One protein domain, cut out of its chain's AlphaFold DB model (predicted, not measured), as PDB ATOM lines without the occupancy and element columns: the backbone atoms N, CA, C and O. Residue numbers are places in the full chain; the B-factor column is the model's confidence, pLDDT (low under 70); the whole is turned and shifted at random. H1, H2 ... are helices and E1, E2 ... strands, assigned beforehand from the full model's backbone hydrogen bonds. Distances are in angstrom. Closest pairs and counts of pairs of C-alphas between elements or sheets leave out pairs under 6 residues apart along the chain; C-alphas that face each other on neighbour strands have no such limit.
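Overview. This is residues 4 to 174 of the 189 residues of an uncharacterized protein of Candidatus Diapherotrites archaeon CG10_big_fil_rev_8_21_14_0_10_31_34 (UniProt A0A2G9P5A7). One long helix, H3, runs from a group of crossed helices, H1, H2 and H5, to a small three-stranded sheet at the other end, where its residues 97 to 113 cover one face in two layers. Short H4 leads from the sheet back toward H5, which H2 crosses. The printed part has 171 residues, mostly helix, with five named helices and three named strands in the order H1 H2 H3 E1 E2 E3 H4 H5; the mixed sheet runs E1 E3 E2. It is loose, radius of gyration of the C-alphas 19.6 A, spanning 65 by 42 by 31 A.

Arrangement. Start at the strongly twisted sheet: E3, residues 139 to 145, is parallel to E1, residues 119 to 124, with N 122 and O 142 2.9 A apart. E3 forms an antiparallel hairpin with E2, residues 132 to 136; N 134 and O 141 are 2.9 A apart. H3, residues 83 to 113, is over E1 at a height over the sheet of 8.5 A. H5, residues 155 to 174, touches H3, closest C-alphas Pro 85 and Leu 163, 6.4 A, opposite ways at a shallow tilt of 19 degrees. H2, residues 50 to 73, touches H5, closest C-alphas Phe 60 and Gly 165, 4.3 A, at a steep tilt of 44 degrees. H1, residues 4 to 30, touches H5, closest C-alphas Leu 12 and Ser 168, 6.6 A. H4, residues 146 to 152, is close to H3 but not clearly touching, closest C-alphas Phe 97 and Phe 146, 7.5 A. Every O i to N i+4 pair is within hydrogen-bond range in H3, H4 and H5; H1 has 21 of 23, H2 17 of 20.

Along the chain. Find C-alpha 83 at (15.058, 30.213, 23.835); from there H3 runs 44.4 A. H1 begins at C-alpha 4, (22.251, 29.420, 52.809), and spans 37.8 A; H2 spans 32.6 A, and H5 29.0 A to C-alpha 174, (25.926, 32.082, 38.878).

Size, cuts and confidence. The C-alphas farthest apart, Arg 4 and Asp 138, are 66.7 A apart. The printed part has no cut, the link from H1 to H2 is long, its residues 42 to 47 stand free, and no printed residue is under 70 in pLDDT.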
ATOM      1  N   ARG A   4      22.021  28.099  53.416       85.81
ATOM      2  CA  ARG A   4      22.251  29.420  52.809       85.81
ATOM      3  C   ARG A   4      21.622  29.583  51.420       85.81
ATOM      4  O   ARG A   4      21.134  30.662  51.102       85.81
ATOM      5  N   ASP A   5      21.647  28.544  50.592       87.44
ATOM      6  CA  ASP A   5      21.112  28.613  49.227       87.44
ATOM      7  C   ASP A   5      19.583  28.529  49.240       87.44
ATOM      8  O   ASP A   5      18.913  29.206  48.464       87.44
ATOM      9  N   SER A   6      19.032  27.791  50.206       91.69
ATOM     10  CA  SER A   6      17.588  27.724  50.447       91.69
ATOM     11  C   SER A   6      17.022  29.080  50.877       91.69
ATOM     12  O   SER A   6      16.000  29.508  50.350       91.69
ATOM     13  N   ILE A   7      17.720  29.809  51.754       93.69
ATOM     14  CA  ILE A   7      17.317  31.164  52.171       93.69
ATOM     15  C   ILE A   7      17.304  32.133  50.980       93.69
ATOM     16  O   ILE A   7      16.360  32.905  50.829       93.69
ATOM     17  N   LYS A   8      18.318  32.082  50.106       93.56
ATOM     18  CA  LYS A   8      18.365  32.922  48.895       93.56
ATOM     19  C   LYS A   8      17.204  32.623  47.952       93.56
ATOM     20  O   LYS A   8      16.598  33.554  47.432       93.56
ATOM     21  N   LEU A   9      16.876  31.344  47.760       94.75
ATOM     22  CA  LEU A   9      15.748  30.939  46.926       94.75
ATOM     23  C   LEU A   9      14.416  31.450  47.492       94.75
ATOM     24  O   LEU A   9      13.625  32.027  46.751       94.75
ATOM     25  N   ILE A  10      14.198  31.298  48.803       95.88
ATOM     26  CA  ILE A  10      13.003  31.815  49.488       95.88
ATOM     27  C   ILE A  10      12.913  33.336  49.338       95.88
ATOM     28  O   ILE A  10      11.838  33.859  49.059       95.88
ATOM     29  N   PHE A  11      14.032  34.051  49.471       96.50
ATOM     30  CA  PHE A  11      14.071  35.498  49.271       96.50
ATOM     31  C   PHE A  11      13.690  35.900  47.837       96.50
ATOM     32  O   PHE A  11      12.868  36.794  47.654       96.50
ATOM     33  N   LEU A  12      14.240  35.227  46.819       96.81
ATOM     34  CA  LEU A  12      13.905  35.484  45.411       96.81
ATOM     35  C   LEU A  12      12.428  35.205  45.109       96.81
ATOM     36  O   LEU A  12      11.785  35.979  44.396       96.81
ATOM     37  N   PHE A  13      11.884  34.132  45.686       97.38
ATOM     38  CA  PHE A  13      10.462  33.828  45.608       97.38
ATOM     39  C   PHE A  13       9.620  34.926  46.267       97.38
ATOM     40  O   PHE A  13       8.722  35.459  45.624       97.38
ATOM     41  N   ALA A  14       9.931  35.319  47.506       97.00
ATOM     42  CA  ALA A  14       9.194  36.360  48.224       97.00
ATOM     43  C   ALA A  14       9.225  37.707  47.486       97.00
ATOM     44  O   ALA A  14       8.199  38.377  47.379       97.00
ATOM     45  N   LEU A  15      10.376  38.078  46.919       96.50
ATOM     46  CA  LEU A  15      10.517  39.279  46.097       96.50
ATOM     47  C   LEU A  15       9.646  39.204  44.837       96.50
ATOM     48  O   LEU A  15       8.950  40.159  44.507       96.50
ATOM     49  N   THR A  16       9.656  38.062  44.151       96.31
ATOM     50  CA  THR A  16       8.827  37.829  42.963       96.31
ATOM     51  C   THR A  16       7.347  37.899  43.314       96.31
ATOM     52  O   THR A  16       6.588  38.582  42.635       96.31
ATOM     53  N   TYR A  17       6.938  37.231  44.390       94.75
ATOM     54  CA  TYR A  17       5.567  37.239  44.880       94.75
ATOM     55  C   TYR A  17       5.100  38.669  45.164       94.75
ATOM     56  O   TYR A  17       4.031  39.071  44.716       94.75
ATOM     57  N   PHE A  18       5.934  39.461  45.842       94.06
ATOM     58  CA  PHE A  18       5.662  40.868  46.112       94.06
ATOM     59  C   PHE A  18       5.507  41.680  44.819       94.06
ATOM     60  O   PHE A  18       4.534  42.410  44.669       94.06
ATOM     61  N   ILE A  19       6.413  41.524  43.849       93.94
ATOM     62  CA  ILE A  19       6.323  42.219  42.554       93.94
ATOM     63  C   ILE A  19       5.021  41.861  41.826       93.94
ATOM     64  O   ILE A  19       4.324  42.751  41.344       93.94
ATOM     65  N   LEU A  20       4.681  40.573  41.763       93.56
ATOM     66  CA  LEU A  20       3.470  40.098  41.093       93.56
ATOM     67  C   LEU A  20       2.199  40.583  41.788       93.56
ATOM     68  O   LEU A  20       1.243  40.943  41.109       93.56
ATOM     69  N   PHE A  21       2.213  40.663  43.119       91.62
ATOM     70  CA  PHE A  21       1.106  41.193  43.904       91.62
ATOM     71  C   PHE A  21       0.809  42.669  43.586       91.62
ATOM     72  O   PHE A  21      -0.351  43.056  43.489       91.62
ATOM     73  N   PHE A  22       1.841  43.492  43.369       92.00
ATOM     74  CA  PHE A  22       1.668  44.906  43.005       92.00
ATOM     75  C   PHE A  22       1.451  45.144  41.506       92.00
ATOM     76  O   PHE A  22       1.102  46.258  41.105       92.00
ATOM     77  N   LEU A  23       1.630  44.124  40.665       91.62
ATOM     78  CA  LEU A  23       1.536  44.263  39.216       91.62
ATOM     79  C   LEU A  23       0.145  44.735  38.737       91.62
ATOM     80  O   LEU A  23       0.110  45.641  37.901       91.62
ATOM     81  N   PRO A  24      -0.995  44.237  39.265       91.69
ATOM     82  CA  PRO A  24      -2.315  44.766  38.919       91.69
ATOM     83  C   PRO A  24      -2.450  46.262  39.212       91.69
ATOM     84  O   PRO A  24      -2.817  47.024  38.321       91.69
ATOM     85  N   ALA A  25      -2.043  46.709  40.405       91.19
ATOM     86  CA  ALA A  25      -2.087  48.122  40.781       91.19
ATOM     87  C   ALA A  25      -1.211  48.992  39.863       91.19
ATOM     88  O   ALA A  25      -1.632  50.062  39.427       91.19
ATOM     89  N   LEU A  26      -0.013  48.510  39.513       91.56
ATOM     90  CA  LEU A  26       0.883  49.202  38.588       91.56
ATOM     91  C   LEU A  26       0.287  49.300  37.176       91.56
ATOM     92  O   LEU A  26       0.335  50.361  36.559       91.56
ATOM     93  N   THR A  27      -0.282  48.210  36.657       92.38
ATOM     94  CA  THR A  27      -0.900  48.207  35.319       92.38
ATOM     95  C   THR A  27      -2.143  49.088  35.262       92.38
ATOM     96  O   THR A  27      -2.298  49.826  34.294       92.38
ATOM     97  N   ASN A  28      -2.958  49.100  36.318       92.19
ATOM     98  CA  ASN A  28      -4.101  50.000  36.454       92.19
ATOM     99  C   ASN A  28      -3.664  51.473  36.452       92.19
ATOM    100  O   ASN A  28      -4.221  52.279  35.713       92.19
ATOM    101  N   PHE A  29      -2.599  51.802  37.189       92.56
ATOM    102  CA  PHE A  29      -2.037  53.153  37.211       92.56
ATOM    103  C   PHE A  29      -1.524  53.619  35.837       92.56
ATOM    104  O   PHE A  29      -1.694  54.783  35.485       92.56
ATOM    105  N   ILE A  30      -0.890  52.730  35.063       92.81
ATOM    106  CA  ILE A  30      -0.326  53.070  33.746       92.81
ATOM    107  C   ILE A  30      -1.421  53.170  32.681       92.81
ATOM    108  O   ILE A  30      -1.428  54.109  31.887       92.81
ATOM    109  N   SER A  31      -2.309  52.177  32.617       90.19
ATOM    110  CA  SER A  31      -3.407  52.144  31.659       90.19
ATOM    111  C   SER A  31      -4.538  51.242  32.175       90.19
ATOM    112  O   SER A  31      -4.438  50.010  32.097       90.19
ATOM    113  N   PRO A  32      -5.641  51.839  32.665       86.94
ATOM    114  CA  PRO A  32      -6.783  51.098  33.202       86.94
ATOM    115  C   PRO A  32      -7.393  50.113  32.199       86.94
ATOM    116  O   PRO A  32      -7.889  49.058  32.581       86.94
ATOM    117  N   GLU A  33      -7.318  50.424  30.903       83.69
ATOM    118  CA  GLU A  33      -7.891  49.602  29.833       83.69
ATOM    119  C   GLU A  33      -7.192  48.249  29.674       83.69
ATOM    120  O   GLU A  33      -7.823  47.291  29.226       83.69
ATOM    121  N   ILE A  34      -5.911  48.158  30.052       83.19
ATOM    122  CA  ILE A  34      -5.083  46.942  29.979       83.19
ATOM    123  C   ILE A  34      -4.731  46.371  31.359       83.19
ATOM    124  O   ILE A  34      -3.907  45.459  31.445       83.19
ATOM    125  N   ALA A  35      -5.352  46.881  32.426       88.12
ATOM    126  CA  ALA A  35      -5.080  46.454  33.791       88.12
ATOM    127  C   ALA A  35      -5.293  44.941  33.971       88.12
ATOM    128  O   ALA A  35      -6.205  44.349  33.380       88.12
ATOM    129  N   LEU A  36      -4.431  44.322  34.779       89.12
ATOM    130  CA  LEU A  36      -4.590  42.932  35.206       89.12
ATOM    131  C   LEU A  36      -5.626  42.826  36.325       89.12
ATOM    132  O   LEU A  36      -5.864  43.793  37.051       89.12
ATOM    133  N   HIS A  37      -6.201  41.637  36.492       87.31
ATOM    134  CA  HIS A  37      -7.099  41.355  37.607       87.31
ATOM    135  C   HIS A  37      -6.418  41.592  38.956       87.31
ATOM    136  O   HIS A  37      -5.287  41.154  39.187       87.31
ATOM    137  N   GLU A  38      -7.122  42.264  39.861       85.88
ATOM    138  CA  GLU A  38      -6.678  42.396  41.241       85.88
ATOM    139  C   GLU A  38      -6.790  41.051  41.952       85.88
ATOM    140  O   GLU A  38      -7.783  40.350  41.825       85.88
ATOM    141  N   TRP A  39      -5.790  40.693  42.753       81.50
ATOM    142  CA  TRP A  39      -5.766  39.380  43.408       81.50
ATOM    143  C   TRP A  39      -6.751  39.267  44.579       81.50
ATOM    144  O   TRP A  39      -6.841  38.212  45.200       81.50
ATOM    145  N   GLY A  40      -7.427  40.363  44.942       76.44
ATOM    146  CA  GLY A  40      -8.393  40.379  46.041       76.44
ATOM    147  C   GLY A  40      -7.789  39.989  47.393       76.44
ATOM    148  O   GLY A  40      -8.460  39.348  48.200       76.44
ATOM    149  N   PHE A  41      -6.514  40.321  47.646       75.19
ATOM    150  CA  PHE A  41      -5.842  39.907  48.880       75.19
ATOM    151  C   PHE A  41      -6.589  40.418  50.109       75.19
ATOM    152  O   PHE A  41      -6.876  41.606  50.256       75.19
ATOM    153  N   THR A  42      -6.872  39.491  51.012       77.88
ATOM    154  CA  THR A  42      -7.668  39.725  52.206       77.88
ATOM    155  C   THR A  42      -7.029  39.012  53.385       77.88
ATOM    156  O   THR A  42      -6.474  37.922  53.253       77.88
ATOM    157  N   LEU A  43      -7.107  39.639  54.560       78.31
ATOM    158  CA  LEU A  43      -6.670  39.025  55.816       78.31
ATOM    159  C   LEU A  43      -7.656  37.957  56.307       78.31
ATOM    160  O   LEU A  43      -7.333  37.225  57.239       78.31
ATOM    161  N   ASN A  44      -8.848  37.870  55.707       83.69
ATOM    162  CA  ASN A  44      -9.822  36.833  56.003       83.69
ATOM    163  C   ASN A  44      -9.571  35.597  55.115       83.69
ATOM    164  O   ASN A  44      -9.879  35.651  53.922       83.69
ATOM    165  N   PRO A  45      -9.097  34.463  55.665       80.12
ATOM    166  CA  PRO A  45      -8.762  33.283  54.867       80.12
ATOM    167  C   PRO A  45      -9.946  32.717  54.072       80.12
ATOM    168  O   PRO A  45      -9.744  32.084  53.041       80.12
ATOM    169  N   SER A  46     -11.191  32.934  54.511       83.62
ATOM    170  CA  SER A  46     -12.370  32.416  53.803       83.62
ATOM    171  C   SER A  46     -12.726  33.186  52.531       83.62
ATOM    172  O   SER A  46     -13.496  32.684  51.720       83.62
ATOM    173  N   MET A  47     -12.176  34.388  52.349       81.94
ATOM    174  CA  MET A  47     -12.419  35.251  51.188       81.94
ATOM    175  C   MET A  47     -11.217  35.303  50.238       81.94
ATOM    176  O   MET A  47     -11.221  36.066  49.277       81.94
ATOM    177  N   LEU A  48     -10.168  34.537  50.536       81.38
ATOM    178  CA  LEU A  48      -8.944  34.523  49.758       81.38
ATOM    179  C   LEU A  48      -9.185  33.805  48.425       81.38
ATOM    180  O   LEU A  48      -9.639  32.660  48.412       81.38
ATOM    181  N   ASP A  49      -8.838  34.447  47.310       84.31
ATOM    182  CA  ASP A  49      -8.768  33.749  46.029       84.31
ATOM    183  C   ASP A  49      -7.531  32.844  46.018       84.31
ATOM    184  O   ASP A  49      -6.402  33.254  45.721       84.31
ATOM    185  N   TYR A  50      -7.751  31.585  46.392       84.12
ATOM    186  CA  TYR A  50      -6.711  30.563  46.452       84.12
ATOM    187  C   TYR A  50      -6.028  30.334  45.103       84.12
ATOM    188  O   TYR A  50      -4.870  29.912  45.086       84.12
ATOM    189  N   THR A  51      -6.698  30.635  43.987       87.75
ATOM    190  CA  THR A  51      -6.120  30.496  42.651       87.75
ATOM    191  C   THR A  51      -4.997  31.507  42.490       87.75
ATOM    192  O   THR A  51      -3.843  31.116  42.336       87.75
ATOM    193  N   PHE A  52      -5.294  32.801  42.634       86.31
ATOM    194  CA  PHE A  52      -4.292  33.864  42.515       86.31
ATOM    195  C   PHE A  52      -3.217  33.794  43.603       86.31
ATOM    196  O   PHE A  52      -2.061  34.122  43.341       86.31
ATOM    197  N   PHE A  53      -3.559  33.314  44.798       87.50
ATOM    198  CA  PHE A  53      -2.602  33.156  45.891       87.50
ATOM    199  C   PHE A  53      -1.583  32.028  45.655       87.50
ATOM    200  O   PHE A  53      -0.392  32.200  45.917       87.50
ATOM    201  N   LEU A  54      -2.018  30.862  45.164       91.50
ATOM    202  CA  LEU A  54      -1.143  29.694  44.992       91.50
ATOM    203  C   LEU A  54      -0.427  29.670  43.640       91.50
ATOM    204  O   LEU A  54       0.655  29.089  43.526       91.50
ATOM    205  N   MET A  55      -0.993  30.309  42.615       92.94
ATOM    206  CA  MET A  55      -0.432  30.281  41.266       92.94
ATOM    207  C   MET A  55       1.025  30.770  41.172       92.94
ATOM    208  O   MET A  55       1.809  30.102  40.492       92.94
ATOM    209  N   PRO A  56       1.450  31.844  41.873       94.19
ATOM    210  CA  PRO A  56       2.848  32.263  41.894       94.19
ATOM    211  C   PRO A  56       3.788  31.187  42.425       94.19
ATOM    212  O   PRO A  56       4.890  31.016  41.910       94.19
ATOM    213  N   PHE A  57       3.361  30.467  43.466       95.00
ATOM    214  CA  PHE A  57       4.145  29.388  44.055       95.00
ATOM    215  C   PHE A  57       4.329  28.264  43.040       95.00
ATOM    216  O   PHE A  57       5.455  27.837  42.782       95.00
ATOM    217  N   ILE A  58       3.226  27.835  42.424       95.62
ATOM    218  CA  ILE A  58       3.237  26.765  41.430       95.62
ATOM    219  C   ILE A  58       4.117  27.162  40.247       95.62
ATOM    220  O   ILE A  58       5.052  26.433  39.940       95.62
ATOM    221  N   GLY A  59       3.892  28.320  39.622       95.94
ATOM    222  CA  GLY A  59       4.664  28.737  38.449       95.94
ATOM    223  C   GLY A  59       6.151  28.916  38.746       95.94
ATOM    224  O   GLY A  59       6.989  28.368  38.026       95.94
ATOM    225  N   PHE A  60       6.492  29.597  39.845       98.06
ATOM    226  CA  PHE A  60       7.883  29.845  40.222       98.06
ATOM    227  C   PHE A  60       8.660  28.552  40.456       98.06
ATOM    228  O   PHE A  60       9.691  28.331  39.817       98.06
ATOM    229  N   PHE A  61       8.184  27.694  41.363       97.25
ATOM    230  CA  PHE A  61       8.919  26.482  41.724       97.25
ATOM    231  C   PHE A  61       8.876  25.440  40.613       97.25
ATOM    232  O   PHE A  61       9.890  24.784  40.378       97.25
ATOM    233  N   PHE A  62       7.758  25.330  39.886       96.31
ATOM    234  CA  PHE A  62       7.665  24.437  38.736       96.31
ATOM    235  C   PHE A  62       8.761  24.748  37.721       96.31
ATOM    236  O   PHE A  62       9.569  23.874  37.431       96.31
ATOM    237  N   ILE A  63       8.869  25.994  37.247       97.25
ATOM    238  CA  ILE A  63       9.887  26.341  36.247       97.25
ATOM    239  C   ILE A  63      11.299  26.326  36.834       97.25
ATOM    240  O   ILE A  63      12.221  25.858  36.167       97.25
ATOM    241  N   TYR A  64      11.484  26.779  38.077       96.75
ATOM    242  CA  TYR A  64      12.792  26.751  38.734       96.75
ATOM    243  C   TYR A  64      13.406  25.343  38.740       96.75
ATOM    244  O   TYR A  64      14.582  25.196  38.404       96.75
ATOM    245  N   PHE A  65      12.617  24.318  39.087       96.00
ATOM    246  CA  PHE A  65      13.076  22.927  39.102       96.00
ATOM    247  C   PHE A  65      13.043  22.272  37.717       96.00
ATOM    248  O   PHE A  65      13.931  21.481  37.399       96.00
ATOM    249  N   LEU A  66      12.073  22.629  36.869       95.81
ATOM    250  CA  LEU A  66      11.952  22.093  35.512       95.81
ATOM    251  C   LEU A  66      13.194  22.383  34.669       95.81
ATOM    252  O   LEU A  66      13.585  21.545  33.868       95.81
ATOM    253  N   VAL A  67      13.826  23.546  34.843       95.19
ATOM    254  CA  VAL A  67      15.041  23.910  34.096       95.19
ATOM    255  C   VAL A  67      16.189  22.944  34.374       95.19
ATOM    256  O   VAL A  67      16.878  22.530  33.443       95.19
ATOM    257  N   ASP A  68      16.403  22.588  35.641       93.62
ATOM    258  CA  ASP A  68      17.466  21.658  36.023       93.62
ATOM    259  C   ASP A  68      17.144  20.250  35.532       93.62
ATOM    260  O   ASP A  68      17.978  19.632  34.873       93.62
ATOM    261  N   TRP A  69      15.905  19.805  35.757       95.69
ATOM    262  CA  TRP A  69      15.426  18.513  35.278       95.69
ATOM    263  C   TRP A  69      15.546  18.376  33.755       95.69
ATOM    264  O   TRP A  69      16.039  17.366  33.264       95.69
ATOM    265  N   ALA A  70      15.144  19.394  32.992       93.50
ATOM    266  CA  ALA A  70      15.200  19.364  31.533       93.50
ATOM    267  C   ALA A  70      16.645  19.333  31.023       93.50
ATOM    268  O   ALA A  70      16.948  18.610  30.076       93.50
ATOM    269  N   ASN A  71      17.546  20.099  31.641       93.75
ATOM    270  CA  ASN A  71      18.953  20.075  31.251       93.75
ATOM    271  C   ASN A  71      19.604  18.711  31.523       93.75
ATOM    272  O   ASN A  71      20.390  18.239  30.704       93.75
ATOM    273  N   GLU A  72      19.277  18.088  32.657       94.06
ATOM    274  CA  GLU A  72      19.754  16.750  33.009       94.06
ATOM    275  C   GLU A  72      19.187  15.694  32.054       94.06
ATOM    276  O   GLU A  72      19.940  14.917  31.477       94.06
ATOM    277  N   PHE A  73      17.874  15.720  31.814       94.00
ATOM    278  CA  PHE A  73      17.185  14.744  30.972       94.00
ATOM    279  C   PHE A  73      17.634  14.777  29.506       94.00
ATOM    280  O   PHE A  73      17.791  13.732  28.883       94.00
ATOM    281  N   PHE A  74      17.837  15.970  28.941       92.50
ATOM    282  CA  PHE A  74      18.287  16.126  27.554       92.50
ATOM    283  C   PHE A  74      19.812  16.183  27.413       92.50
ATOM    284  O   PHE A  74      20.290  16.488  26.320       92.50
ATOM    285  N   GLU A  75      20.564  15.976  28.501       91.50
ATOM    286  CA  GLU A  75      22.029  16.109  28.552       91.50
ATOM    287  C   GLU A  75      22.533  17.395  27.861       91.50
ATOM    288  O   GLU A  75      23.560  17.428  27.183       91.50
ATOM    289  N   SER A  76      21.774  18.489  27.990       91.50
ATOM    290  CA  SER A  76      22.014  19.731  27.256       91.50
ATOM    291  C   SER A  76      21.766  20.947  28.135       91.50
ATOM    292  O   SER A  76      20.943  20.920  29.037       91.50
ATOM    293  N   ASN A  77      22.427  22.067  27.842       89.81
ATOM    294  CA  ASN A  77      22.173  23.336  28.541       89.81
ATOM    295  C   ASN A  77      21.034  24.153  27.906       89.81
ATOM    296  O   ASN A  77      20.936  25.367  28.117       89.81
ATOM    297  N   SER A  78      20.181  23.509  27.108       88.25
ATOM    298  CA  SER A  78      19.168  24.182  26.293       88.25
ATOM    299  C   SER A  78      18.148  24.940  27.146       88.25
ATOM    300  O   SER A  78      17.803  26.073  26.804       88.25
ATOM    301  N   ALA A  79      17.739  24.401  28.303       88.25
ATOM    302  CA  ALA A  79      16.779  25.058  29.198       88.25
ATOM    303  C   ALA A  79      17.362  26.300  29.902       88.25
ATOM    304  O   ALA A  79      16.642  27.189  30.358       88.25
ATOM    305  N   SER A  80      18.692  26.415  29.944       89.50
ATOM    306  CA  SER A  80      19.395  27.604  30.436       89.50
ATOM    307  C   SER A  80      19.625  28.667  29.355       89.50
ATOM    308  O   SER A  80      20.123  29.752  29.657       89.50
ATOM    309  N   THR A  81      19.241  28.430  28.102       92.56
ATOM    310  CA  THR A  81      19.301  29.457  27.047       92.56
ATOM    311  C   THR A  81      18.077  30.374  27.076       92.56
ATOM    312  O   THR A  81      17.075  30.071  27.716       92.56
ATOM    313  N   ILE A  82      18.150  31.521  26.390       92.12
ATOM    314  CA  ILE A  82      17.018  32.459  26.273       92.12
ATOM    315  C   ILE A  82      15.856  31.893  25.440       92.12
ATOM    316  O   ILE A  82      14.728  32.360  25.561       92.12
ATOM    317  N   TYR A  83      16.102  30.859  24.630       91.94
ATOM    318  CA  TYR A  83      15.058  30.213  23.835       91.94
ATOM    319  C   TYR A  83      14.035  29.491  24.710       91.94
ATOM    320  O   TYR A  83      12.856  29.487  24.385       91.94
ATOM    321  N   PHE A  84      14.462  28.935  25.846       93.31
ATOM    322  CA  PHE A  84      13.574  28.220  26.758       93.31
ATOM    323  C   PHE A  84      12.435  29.087  27.320       93.31
ATOM    324  O   PHE A  84      11.284  28.718  27.108       93.31
ATOM    325  N   PRO A  85      12.682  30.241  27.980       93.69
ATOM    326  CA  PRO A  85      11.596  31.082  28.480       93.69
ATOM    327  C   PRO A  85      10.725  31.639  27.347       93.69
ATOM    328  O   PRO A  85       9.527  31.812  27.538       93.69
ATOM    329  N   LEU A  86      11.292  31.876  26.158       94.56
ATOM    330  CA  LEU A  86      10.521  32.321  24.999       94.56
ATOM    331  C   LEU A  86       9.555  31.232  24.514       94.56
ATOM    332  O   LEU A  86       8.367  31.500  24.350       94.56
ATOM    333  N   LEU A  87      10.037  29.999  24.345       95.00
ATOM    334  CA  LEU A  87       9.193  28.853  24.003       95.00
ATOM    335  C   LEU A  87       8.161  28.586  25.098       95.00
ATOM    336  O   LEU A  87       6.999  28.363  24.781       95.00
ATOM    337  N   PHE A  88       8.552  28.668  26.372       94.81
ATOM    338  CA  PHE A  88       7.635  28.535  27.501       94.81
ATOM    339  C   PHE A  88       6.470  29.524  27.400       94.81
ATOM    340  O   PHE A  88       5.325  29.099  27.510       94.81
ATOM    341  N   VAL A  89       6.731  30.809  27.134       95.81
ATOM    342  CA  VAL A  89       5.671  31.815  26.955       95.81
ATOM    343  C   VAL A  89       4.798  31.479  25.747       95.81
ATOM    344  O   VAL A  89       3.578  31.446  25.876       95.81
ATOM    345  N   VAL A  90       5.387  31.166  24.591       95.69
ATOM    346  CA  VAL A  90       4.621  30.841  23.375       95.69
ATOM    347  C   VAL A  90       3.717  29.624  23.587       95.69
ATOM    348  O   VAL A  90       2.517  29.693  23.322       95.69
ATOM    349  N   PHE A  91       4.259  28.525  24.115       95.75
ATOM    350  CA  PHE A  91       3.484  27.316  24.392       95.75
ATOM    351  C   PHE A  91       2.452  27.527  25.498       95.75
ATOM    352  O   PHE A  91       1.363  26.972  25.407       95.75
ATOM    353  N   SER A  92       2.748  28.363  26.493       95.38
ATOM    354  CA  SER A  92       1.784  28.752  27.526       95.38
ATOM    355  C   SER A  92       0.577  29.460  26.906       95.38
ATOM    356  O   SER A  92      -0.561  29.061  27.136       95.38
ATOM    357  N   PHE A  93       0.799  30.462  26.057       94.69
ATOM    358  CA  PHE A  93      -0.290  31.189  25.400       94.69
ATOM    359  C   PHE A  93      -1.102  30.298  24.453       94.69
ATOM    360  O   PHE A  93      -2.327  30.390  24.433       94.69
ATOM    361  N   LEU A  94      -0.442  29.401  23.713       95.06
ATOM    362  CA  LEU A  94      -1.123  28.403  22.885       95.06
ATOM    363  C   LEU A  94      -1.969  27.446  23.731       95.06
ATOM    364  O   LEU A  94      -3.120  27.189  23.387       95.06
ATOM    365  N   ALA A  95      -1.432  26.950  24.848       95.12
ATOM    366  CA  ALA A  95      -2.160  26.072  25.757       95.12
ATOM    367  C   ALA A  95      -3.392  26.774  26.342       95.12
ATOM    368  O   ALA A  95      -4.476  26.196  26.349       95.12
ATOM    369  N   PHE A  96      -3.256  28.037  26.754       94.56
ATOM    370  CA  PHE A  96      -4.379  28.840  27.231       94.56
ATOM    371  C   PHE A  96      -5.430  29.074  26.139       94.56
ATOM    372  O   PHE A  96      -6.623  28.928  26.390       94.56
ATOM    373  N   PHE A  97      -5.006  29.367  24.908       93.12
ATOM    374  CA  PHE A  97      -5.913  29.533  23.770       93.12
ATOM    375  C   PHE A  97      -6.713  28.256  23.474       93.12
ATOM    376  O   PHE A  97      -7.933  28.309  23.327       93.12
ATOM    377  N   VAL A  98      -6.046  27.097  23.450       94.88
ATOM    378  CA  VAL A  98      -6.709  25.794  23.276       94.88
ATOM    379  C   VAL A  98      -7.672  25.518  24.430       94.88
ATOM    380  O   VAL A  98      -8.815  25.136  24.187       94.88
ATOM    381  N   GLN A  99      -7.247  25.755  25.673       94.06
ATOM    382  CA  GLN A  99      -8.091  25.570  26.854       94.06
ATOM    383  C   GLN A  99      -9.353  26.437  26.788       94.06
ATOM    384  O   GLN A  99     -10.442  25.962  27.110       94.06
ATOM    385  N   LEU A 100      -9.228  27.684  26.334       92.25
ATOM    386  CA  LEU A 100     -10.343  28.608  26.169       92.25
ATOM    387  C   LEU A 100     -11.337  28.095  25.116       92.25
ATOM    388  O   LEU A 100     -12.538  28.056  25.387       92.25
ATOM    389  N   ILE A 101     -10.854  27.628  23.960       92.69
ATOM    390  CA  ILE A 101     -11.711  27.024  22.925       92.69
ATOM    391  C   ILE A 101     -12.448  25.802  23.470       92.69
ATOM    392  O   ILE A 101     -13.652  25.678  23.267       92.69
ATOM    393  N   VAL A 102     -11.752  24.906  24.174       94.56
ATOM    394  CA  VAL A 102     -12.368  23.695  24.732       94.56
ATOM    395  C   VAL A 102     -13.421  24.059  25.779       94.56
ATOM    396  O   VAL A 102     -14.539  23.548  25.734       94.56
ATOM    397  N   TYR A 103     -13.096  24.966  26.699       92.88
ATOM    398  CA  TYR A 103     -13.999  25.374  27.770       92.88
ATOM    399  C   TYR A 103     -15.279  26.026  27.230       92.88
ATOM    400  O   TYR A 103     -16.381  25.560  27.522       92.88
ATOM    401  N   TYR A 104     -15.153  27.064  26.399       91.31
ATOM    402  CA  TYR A 104     -16.322  27.758  25.854       91.31
ATOM    403  C   TYR A 104     -17.033  26.960  24.760       91.31
ATOM    404  O   TYR A 104     -18.252  27.058  24.634       91.31
ATOM    405  N   GLY A 105     -16.313  26.113  24.024       92.19
ATOM    406  CA  GLY A 105     -16.906  25.167  23.082       92.19
ATOM    407  C   GLY A 105     -17.846  24.190  23.785       92.19
ATOM    408  O   GLY A 105     -18.958  23.965  23.314       92.19
ATOM    409  N   ASN A 106     -17.458  23.692  24.962       93.50
ATOM    410  CA  ASN A 106     -18.323  22.844  25.783       93.50
ATOM    411  C   ASN A 106     -19.553  23.598  26.317       93.50
ATOM    412  O   ASN A 106     -20.642  23.027  26.355       93.50
ATOM    413  N   ILE A 107     -19.413  24.878  26.689       89.31
ATOM    414  CA  ILE A 107     -20.550  25.722  27.104       89.31
ATOM    415  C   ILE A 107     -21.541  25.899  25.950       89.31
ATOM    416  O   ILE A 107     -22.744  25.720  26.139       89.31
ATOM    417  N   VAL A 108     -21.049  26.212  24.748       90.94
ATOM    418  CA  VAL A 108     -21.897  26.354  23.558       90.94
ATOM    419  C   VAL A 108     -22.565  25.027  23.204       90.94
ATOM    420  O   VAL A 108     -23.773  25.004  22.984       90.94
ATOM    421  N   ALA A 109     -21.830  23.912  23.238       91.50
ATOM    422  CA  ALA A 109     -22.389  22.582  23.003       91.50
ATOM    423  C   ALA A 109     -23.515  22.238  23.994       91.50
ATOM    424  O   ALA A 109     -24.536  21.671  23.602       91.50
ATOM    425  N   LEU A 110     -23.368  22.628  25.265       92.06
ATOM    426  CA  LEU A 110     -24.415  22.466  26.270       92.06
ATOM    427  C   LEU A 110     -25.641  23.341  25.964       92.06
ATOM    428  O   LEU A 110     -26.765  22.853  26.045       92.06
ATOM    429  N   GLY A 111     -25.441  24.602  25.574       89.31
ATOM    430  CA  GLY A 111     -26.529  25.504  25.177       89.31
ATOM    431  C   GLY A 111     -27.305  24.997  23.957       89.31
ATOM    432  O   GLY A 111     -28.535  25.034  23.937       89.31
ATOM    433  N   VAL A 112     -26.596  24.432  22.976       89.81
ATOM    434  CA  VAL A 112     -27.193  23.759  21.813       89.81
ATOM    435  C   VAL A 112     -28.049  22.573  22.250       89.81
ATOM    436  O   VAL A 112     -29.209  22.471  21.849       89.81
ATOM    437  N   ALA A 113     -27.528  21.716  23.135       90.81
ATOM    438  CA  ALA A 113     -28.270  20.576  23.673       90.81
ATOM    439  C   ALA A 113     -29.518  20.988  24.484       90.81
ATOM    440  O   ALA A 113     -30.479  20.226  24.559       90.81
ATOM    441  N   GLN A 114     -29.527  22.194  25.058       91.31
ATOM    442  CA  GLN A 114     -30.649  22.757  25.820       91.31
ATOM    443  C   GLN A 114     -31.714  23.455  24.953       91.31
ATOM    444  O   GLN A 114     -32.642  24.054  25.493       91.31
ATOM    445  N   GLY A 115     -31.624  23.351  23.622       90.06
ATOM    446  CA  GLY A 115     -32.659  23.834  22.704       90.06
ATOM    447  C   GLY A 115     -32.319  25.129  21.972       90.06
ATOM    448  O   GLY A 115     -33.211  25.736  21.383       90.06
ATOM    449  N   ASN A 116     -31.048  25.543  21.968       86.50
ATOM    450  CA  ASN A 116     -30.574  26.683  21.184       86.50
ATOM    451  C   ASN A 116     -29.643  26.237  20.039       86.50
ATOM    452  O   ASN A 116     -28.428  26.427  20.123       86.50
ATOM    453  N   PRO A 117     -30.176  25.620  18.966       86.06
ATOM    454  CA  PRO A 117     -29.367  25.013  17.905       86.06
ATOM    455  C   PRO A 117     -28.546  26.021  17.094       86.06
ATOM    456  O   PRO A 117     -27.612  25.632  16.400       86.06
ATOM    457  N   ASN A 118     -28.880  27.307  17.195       88.19
ATOM    458  CA  ASN A 118     -28.247  28.379  16.440       88.19
ATOM    459  C   ASN A 118     -27.133  29.089  17.230       88.19
ATOM    460  O   ASN A 118     -26.630  30.120  16.779       88.19
ATOM    461  N   LEU A 119     -26.764  28.570  18.407       89.44
ATOM    462  CA  LEU A 119     -25.674  29.102  19.217       89.44
ATOM    463  C   LEU A 119     -24.315  28.674  18.645       89.44
ATOM    464  O   LEU A 119     -24.029  27.483  18.530       89.44
ATOM    465  N   ILE A 120     -23.459  29.642  18.335       89.62
ATOM    466  CA  ILE A 120     -22.101  29.425  17.826       89.62
ATOM    467  C   ILE A 120     -21.065  30.134  18.697       89.62
ATOM    468  O   ILE A 120     -21.362  31.146  19.325       89.62
ATOM    469  N   LEU A 121     -19.842  29.605  18.727       90.75
ATOM    470  CA  LEU A 121     -18.708  30.217  19.422       90.75
ATOM    471  C   LEU A 121     -17.908  31.097  18.457       90.75
ATOM    472  O   LEU A 121     -17.496  30.627  17.398       90.75
ATOM    473  N   ASP A 122     -17.617  32.326  18.870       89.81
ATOM    474  CA  ASP A 122     -16.653  33.213  18.219       89.81
ATOM    475  C   ASP A 122     -15.541  33.578  19.212       89.81
ATOM    476  O   ASP A 122     -15.812  34.047  20.316       89.81
ATOM    477  N   VAL A 123     -14.279  33.349  18.845       89.25
ATOM    478  CA  VAL A 123     -13.124  33.694  19.687       89.25
ATOM    479  C   VAL A 123     -12.381  34.849  19.037       89.25
ATOM    480  O   VAL A 123     -11.671  34.681  18.047       89.25
ATOM    481  N   SER A 124     -12.511  36.030  19.635       89.38
ATOM    482  CA  SER A 124     -11.875  37.247  19.152       89.38
ATOM    483  C   SER A 124     -10.521  37.472  19.821       89.38
ATOM    484  O   SER A 124     -10.382  37.431  21.047       89.38
ATOM    485  N   LEU A 125      -9.516  37.779  18.997       86.88
ATOM    486  CA  LEU A 125      -8.183  38.217  19.425       86.88
ATOM    487  C   LEU A 125      -8.089  39.745  19.587       86.88
ATOM    488  O   LEU A 125      -6.995  40.278  19.767       86.88
ATOM    489  N   GLY A 126      -9.209  40.466  19.485       82.50
ATOM    490  CA  GLY A 126      -9.245  41.916  19.655       82.50
ATOM    491  C   GLY A 126      -9.066  42.345  21.115       82.50
ATOM    492  O   GLY A 126      -9.516  41.668  22.037       82.50
ATOM    493  N   PHE A 127      -8.440  43.504  21.327       70.56
ATOM    494  CA  PHE A 127      -8.314  44.128  22.655       70.56
ATOM    495  C   PHE A 127      -9.573  44.909  23.075       70.56
ATOM    496  O   PHE A 127      -9.770  45.161  24.258       70.56
ATOM    497  N   ALA A 128     -10.429  45.269  22.112       73.12
ATOM    498  CA  ALA A 128     -11.610  46.114  22.304       73.12
ATOM    499  C   ALA A 128     -12.938  45.361  22.095       73.12
ATOM    500  O   ALA A 128     -13.921  45.946  21.648       73.12
ATOM    501  N   CYS A 129     -12.976  44.054  22.361       77.38
ATOM    502  CA  CYS A 129     -14.219  43.289  22.292       77.38
ATOM    503  C   CYS A 129     -14.840  43.113  23.690       77.38
ATOM    504  O   CYS A 129     -14.148  43.197  24.706       77.38
ATOM    505  N   GLN A 130     -16.147  42.855  23.746       76.25
ATOM    506  CA  GLN A 130     -16.856  42.471  24.969       76.25
ATOM    507  C   GLN A 130     -17.413  41.060  24.806       76.25
ATOM    508  O   GLN A 130     -17.993  40.746  23.766       76.25
ATOM    509  N   SER A 131     -17.234  40.217  25.824       77.62
ATOM    510  CA  SER A 131     -17.815  38.876  25.812       77.62
ATOM    511  C   SER A 131     -19.329  38.987  25.979       77.62
ATOM    512  O   SER A 131     -19.803  39.485  27.000       77.62
ATOM    513  N   ALA A 132     -20.083  38.561  24.970       79.62
ATOM    514  CA  ALA A 132     -21.533  38.707  24.925       79.62
ATOM    515  C   ALA A 132     -22.167  37.630  24.040       79.62
ATOM    516  O   ALA A 132     -21.507  37.063  23.168       79.62
ATOM    517  N   VAL A 133     -23.462  37.386  24.254       80.44
ATOM    518  CA  VAL A 133     -24.301  36.645  23.307       80.44
ATOM    519  C   VAL A 133     -25.000  37.658  22.418       80.44
ATOM    520  O   VAL A 133     -25.841  38.423  22.894       80.44
ATOM    521  N   LEU A 134     -24.633  37.690  21.141       80.75
ATOM    522  CA  LEU A 134     -25.153  38.649  20.173       80.75
ATOM    523  C   LEU A 134     -26.038  37.936  19.142       80.75
ATOM    524  O   LEU A 134     -25.607  36.934  18.567       80.75
ATOM    525  N   PRO A 135     -27.260  38.428  18.877       83.31
ATOM    526  CA  PRO A 135     -28.056  37.933  17.763       83.31
ATOM    527  C   PRO A 135     -27.456  38.424  16.438       83.31
ATOM    528  O   PRO A 135     -27.257  39.623  16.240       83.31
ATOM    529  N   VAL A 136     -27.178  37.499  15.521       83.31
ATOM    530  CA  VAL A 136     -26.680  37.770  14.166       83.31
ATOM    531  C   VAL A 136     -27.599  37.062  13.173       83.31
ATOM    532  O   VAL A 136     -27.396  35.902  12.814       83.31
ATOM    533  N   GLY A 137     -28.657  37.759  12.755       85.12
ATOM    534  CA  GLY A 137     -29.759  37.137  12.017       85.12
ATOM    535  C   GLY A 137     -30.453  36.084  12.882       85.12
ATOM    536  O   GLY A 137     -30.834  36.381  14.013       85.12
ATOM    537  N   ASP A 138     -30.560  34.857  12.370       83.69
ATOM    538  CA  ASP A 138     -31.117  33.714  13.109       83.69
ATOM    539  C   ASP A 138     -30.091  33.033  14.038       83.69
ATOM    540  O   ASP A 138     -30.455  32.140  14.808       83.69
ATOM    541  N   LEU A 139     -28.811  33.432  13.972       86.19
ATOM    542  CA  LEU A 139     -27.729  32.897  14.800       86.19
ATOM    543  C   LEU A 139     -27.612  33.642  16.129       86.19
ATOM    544  O   LEU A 139     -27.821  34.851  16.208       86.19
ATOM    545  N   GLN A 140     -27.199  32.922  17.168       87.25
ATOM    546  CA  GLN A 140     -26.713  33.516  18.407       87.25
ATOM    547  C   GLN A 140     -25.211  33.282  18.503       87.25
ATOM    548  O   GLN A 140     -24.749  32.148  18.494       87.25
ATOM    549  N   VAL A 141     -24.433  34.353  18.591       86.06
ATOM    550  CA  VAL A 141     -22.972  34.276  18.646       86.06
ATOM    551  C   VAL A 141     -22.520  34.519  20.071       86.06
ATOM    552  O   VAL A 141     -22.729  35.601  20.610       86.06
ATOM    553  N   TYR A 142     -21.905  33.512  20.681       87.44
ATOM    554  CA  TYR A 142     -21.199  33.632  21.946       87.44
ATOM    555  C   TYR A 142     -19.772  34.101  21.655       87.44
ATOM    556  O   TYR A 142     -18.913  33.298  21.290       87.44
ATOM    557  N   THR A 143     -19.517  35.401  21.786       89.50
ATOM    558  CA  THR A 143     -18.184  35.968  21.560       89.50
ATOM    559  C   THR A 143     -17.351  35.896  22.837       89.50
ATOM    560  O   THR A 143     -17.800  36.313  23.905       89.50
ATOM    561  N   VAL A 144     -16.113  35.410  22.725       88.81
ATOM    562  CA  VAL A 144     -15.116  35.385  23.803       88.81
ATOM    563  C   VAL A 144     -13.913  36.232  23.429       88.81
ATOM    564  O   VAL A 144     -13.295  36.044  22.382       88.81
ATOM    565  N   CYS A 145     -13.548  37.137  24.328       90.88
ATOM    566  CA  CYS A 145     -12.423  38.045  24.160       90.88
ATOM    567  C   CYS A 145     -11.147  37.498  24.776       90.88
ATOM    568  O   CYS A 145     -10.941  37.637  25.980       90.88
ATOM    569  N   PHE A 146     -10.259  36.941  23.949       91.00
ATOM    570  CA  PHE A 146      -9.048  36.265  24.413       91.00
ATOM    571  C   PHE A 146      -8.222  37.118  25.384       91.00
ATOM    572  O   PHE A 146      -7.923  36.674  26.488       91.00
ATOM    573  N   TRP A 147      -7.890  38.358  25.008       89.69
ATOM    574  CA  TRP A 147      -7.047  39.227  25.836       89.69
ATOM    575  C   TRP A 147      -7.730  39.687  27.116       89.69
ATOM    576  O   TRP A 147      -7.056  39.903  28.119       89.69
ATOM    577  N   ASN A 148      -9.052  39.844  27.107       87.88
ATOM    578  CA  ASN A 148      -9.787  40.235  28.307       87.88
ATOM    579  C   ASN A 148      -9.859  39.060  29.277       87.88
ATOM    580  O   ASN A 148      -9.581  39.236  30.459       87.88
ATOM    581  N   THR A 149     -10.136  37.858  28.766       90.19
ATOM    582  CA  THR A 149     -10.118  36.631  29.562       90.19
ATOM    583  C   THR A 149      -8.721  36.361  30.112       90.19
ATOM    584  O   THR A 149      -8.581  36.129  31.303       90.19
ATOM    585  N   LEU A 150      -7.669  36.482  29.296       91.19
ATOM    586  CA  LEU A 150      -6.286  36.262  29.725       91.19
ATOM    587  C   LEU A 150      -5.860  37.209  30.860       91.19
ATOM    588  O   LEU A 150      -5.193  36.781  31.795       91.19
ATOM    589  N   ARG A 151      -6.238  38.492  30.790       88.38
ATOM    590  CA  ARG A 151      -5.937  39.489  31.840       88.38
ATOM    591  C   ARG A 151      -6.720  39.263  33.127       88.38
ATOM    592  O   ARG A 151      -6.249  39.653  34.196       88.38
ATOM    593  N   ALA A 152      -7.902  38.667  33.002       86.81
ATOM    594  CA  ALA A 152      -8.751  38.284  34.115       86.81
ATOM    595  C   ALA A 152      -8.298  36.977  34.793       86.81
ATOM    596  O   ALA A 152      -8.750  36.683  35.894       86.81
ATOM    597  N   ASP A 153      -7.431  36.195  34.149       90.94
ATOM    598  CA  ASP A 153      -7.083  34.842  34.571       90.94
ATOM    599  C   ASP A 153      -5.771  34.797  35.377       90.94
ATOM    600  O   ASP A 153      -4.788  35.486  35.077       90.94
ATOM    601  N   ALA A 154      -5.725  33.921  36.384       90.12
ATOM    602  CA  ALA A 154      -4.518  33.638  37.160       90.12
ATOM    603  C   ALA A 154      -3.386  33.045  36.297       90.12
ATOM    604  O   ALA A 154      -2.220  33.057  36.694       90.12
ATOM    605  N   PHE A 155      -3.686  32.577  35.088       92.69
ATOM    606  CA  PHE A 155      -2.720  32.057  34.136       92.69
ATOM    607  C   PHE A 155      -1.559  33.019  33.842       92.69
ATOM    608  O   PHE A 155      -0.405  32.593  33.776       92.69
ATOM    609  N   LEU A 156      -1.801  34.329  33.722       92.38
ATOM    610  CA  LEU A 156      -0.697  35.282  33.533       92.38
ATOM    611  C   LEU A 156       0.242  35.321  34.739       92.38
ATOM    612  O   LEU A 156       1.459  35.433  34.581       92.38
ATOM    613  N   VAL A 157      -0.305  35.166  35.944       93.50
ATOM    614  CA  VAL A 157       0.477  35.075  37.178       93.50
ATOM    615  C   VAL A 157       1.335  33.808  37.180       93.50
ATOM    616  O   VAL A 157       2.509  33.868  37.552       93.50
ATOM    617  N   PHE A 158       0.803  32.680  36.697       94.94
ATOM    618  CA  PHE A 158       1.585  31.460  36.468       94.94
ATOM    619  C   PHE A 158       2.756  31.712  35.506       94.94
ATOM    620  O   PHE A 158       3.897  31.374  35.816       94.94
ATOM    621  N   VAL A 159       2.505  32.346  34.358       96.19
ATOM    622  CA  VAL A 159       3.547  32.595  33.348       96.19
ATOM    623  C   VAL A 159       4.628  33.536  33.886       96.19
ATOM    624  O   VAL A 159       5.817  33.232  33.777       96.19
ATOM    625  N   PHE A 160       4.249  34.655  34.508       96.12
ATOM    626  CA  PHE A 160       5.223  35.608  35.047       96.12
ATOM    627  C   PHE A 160       6.021  35.036  36.221       96.12
ATOM    628  O   PHE A 160       7.236  35.236  36.287       96.12
ATOM    629  N   SER A 161       5.382  34.280  37.116       97.06
ATOM    630  CA  SER A 161       6.100  33.578  38.185       97.06
ATOM    631  C   SER A 161       7.038  32.506  37.632       97.06
ATOM    632  O   SER A 161       8.169  32.403  38.100       97.06
ATOM    633  N   GLY A 162       6.638  31.788  36.581       97.31
ATOM    634  CA  GLY A 162       7.495  30.847  35.863       97.31
ATOM    635  C   GLY A 162       8.738  31.504  35.261       97.31
ATOM    636  O   GLY A 162       9.856  31.027  35.464       97.31
ATOM    637  N   LEU A 163       8.578  32.653  34.600       97.44
ATOM    638  CA  LEU A 163       9.707  33.443  34.093       97.44
ATOM    639  C   LEU A 163      10.652  33.876  35.220       97.44
ATOM    640  O   LEU A 163      11.871  33.749  35.091       97.44
ATOM    641  N   ALA A 164      10.109  34.336  36.344       97.50
ATOM    642  CA  ALA A 164      10.907  34.697  37.509       97.50
ATOM    643  C   ALA A 164      11.618  33.485  38.141       97.50
ATOM    644  O   ALA A 164      12.766  33.608  38.573       97.50
ATOM    645  N   GLY A 165      10.988  32.307  38.134       97.31
ATOM    646  CA  GLY A 165      11.599  31.034  38.526       97.31
ATOM    647  C   GLY A 165      12.799  30.682  37.646       97.31
ATOM    648  O   GLY A 165      13.875  30.362  38.157       97.31
ATOM    649  N   TRP A 166      12.671  30.847  36.326       97.56
ATOM    650  CA  TRP A 166      13.779  30.664  35.380       97.56
ATOM    651  C   TRP A 166      14.934  31.649  35.629       97.56
ATOM    652  O   TRP A 166      16.098  31.239  35.694       97.56
ATOM    653  N   ILE A 167      14.634  32.940  35.824       96.88
ATOM    654  CA  ILE A 167      15.649  33.957  36.161       96.88
ATOM    655  C   ILE A 167      16.348  33.583  37.474       96.88
ATOM    656  O   ILE A 167      17.576  33.628  37.564       96.88
ATOM    657  N   SER A 168      15.578  33.170  38.480       96.69
ATOM    658  CA  SER A 168      16.093  32.792  39.796       96.69
ATOM    659  C   SER A 168      17.021  31.583  39.720       96.69
ATOM    660  O   SER A 168      18.084  31.605  40.339       96.69
ATOM    661  N   ASN A 169      16.693  30.572  38.906       95.69
ATOM    662  CA  ASN A 169      17.574  29.429  38.653       95.69
ATOM    663  C   ASN A 169      18.938  29.891  38.109       95.69
ATOM    664  O   ASN A 169      19.987  29.511  38.637       95.69
ATOM    665  N   LYS A 170      18.941  30.798  37.124       94.38
ATOM    666  CA  LYS A 170      20.183  31.366  36.576       94.38
ATOM    667  C   LYS A 170      20.998  32.138  37.603       94.38
ATOM    668  O   LYS A 170      22.213  31.957  37.682       94.38
ATOM    669  N   VAL A 171      20.343  33.005  38.373       94.56
ATOM    670  CA  VAL A 171      21.007  33.797  39.417       94.56
ATOM    671  C   VAL A 171      21.644  32.869  40.451       94.56
ATOM    672  O   VAL A 171      22.813  33.047  40.793       94.56
ATOM    673  N   MET A 172      20.926  31.836  40.894       94.19
ATOM    674  CA  MET A 172      21.418  30.871  41.878       94.19
ATOM    675  C   MET A 172      22.628  30.073  41.378       94.19
ATOM    676  O   MET A 172      23.599  29.911  42.125       94.19
ATOM    677  N   LYS A 173      22.621  29.633  40.113       91.12
ATOM    678  CA  LYS A 173      23.777  28.962  39.494       91.12
ATOM    679  C   LYS A 173      24.999  29.870  39.448       91.12
ATOM    680  O   LYS A 173      26.056  29.490  39.947       91.12
ATOM    681  N   LYS A 174      24.833  31.103  38.963       90.69
ATOM    682  CA  LYS A 174      25.926  32.082  38.878       90.69
ATOM    683  C   LYS A 174      26.539  32.385  40.249       90.69
ATOM    684  O   LYS A 174      27.752  32.330  40.415       90.69
TER     685      LYS A 174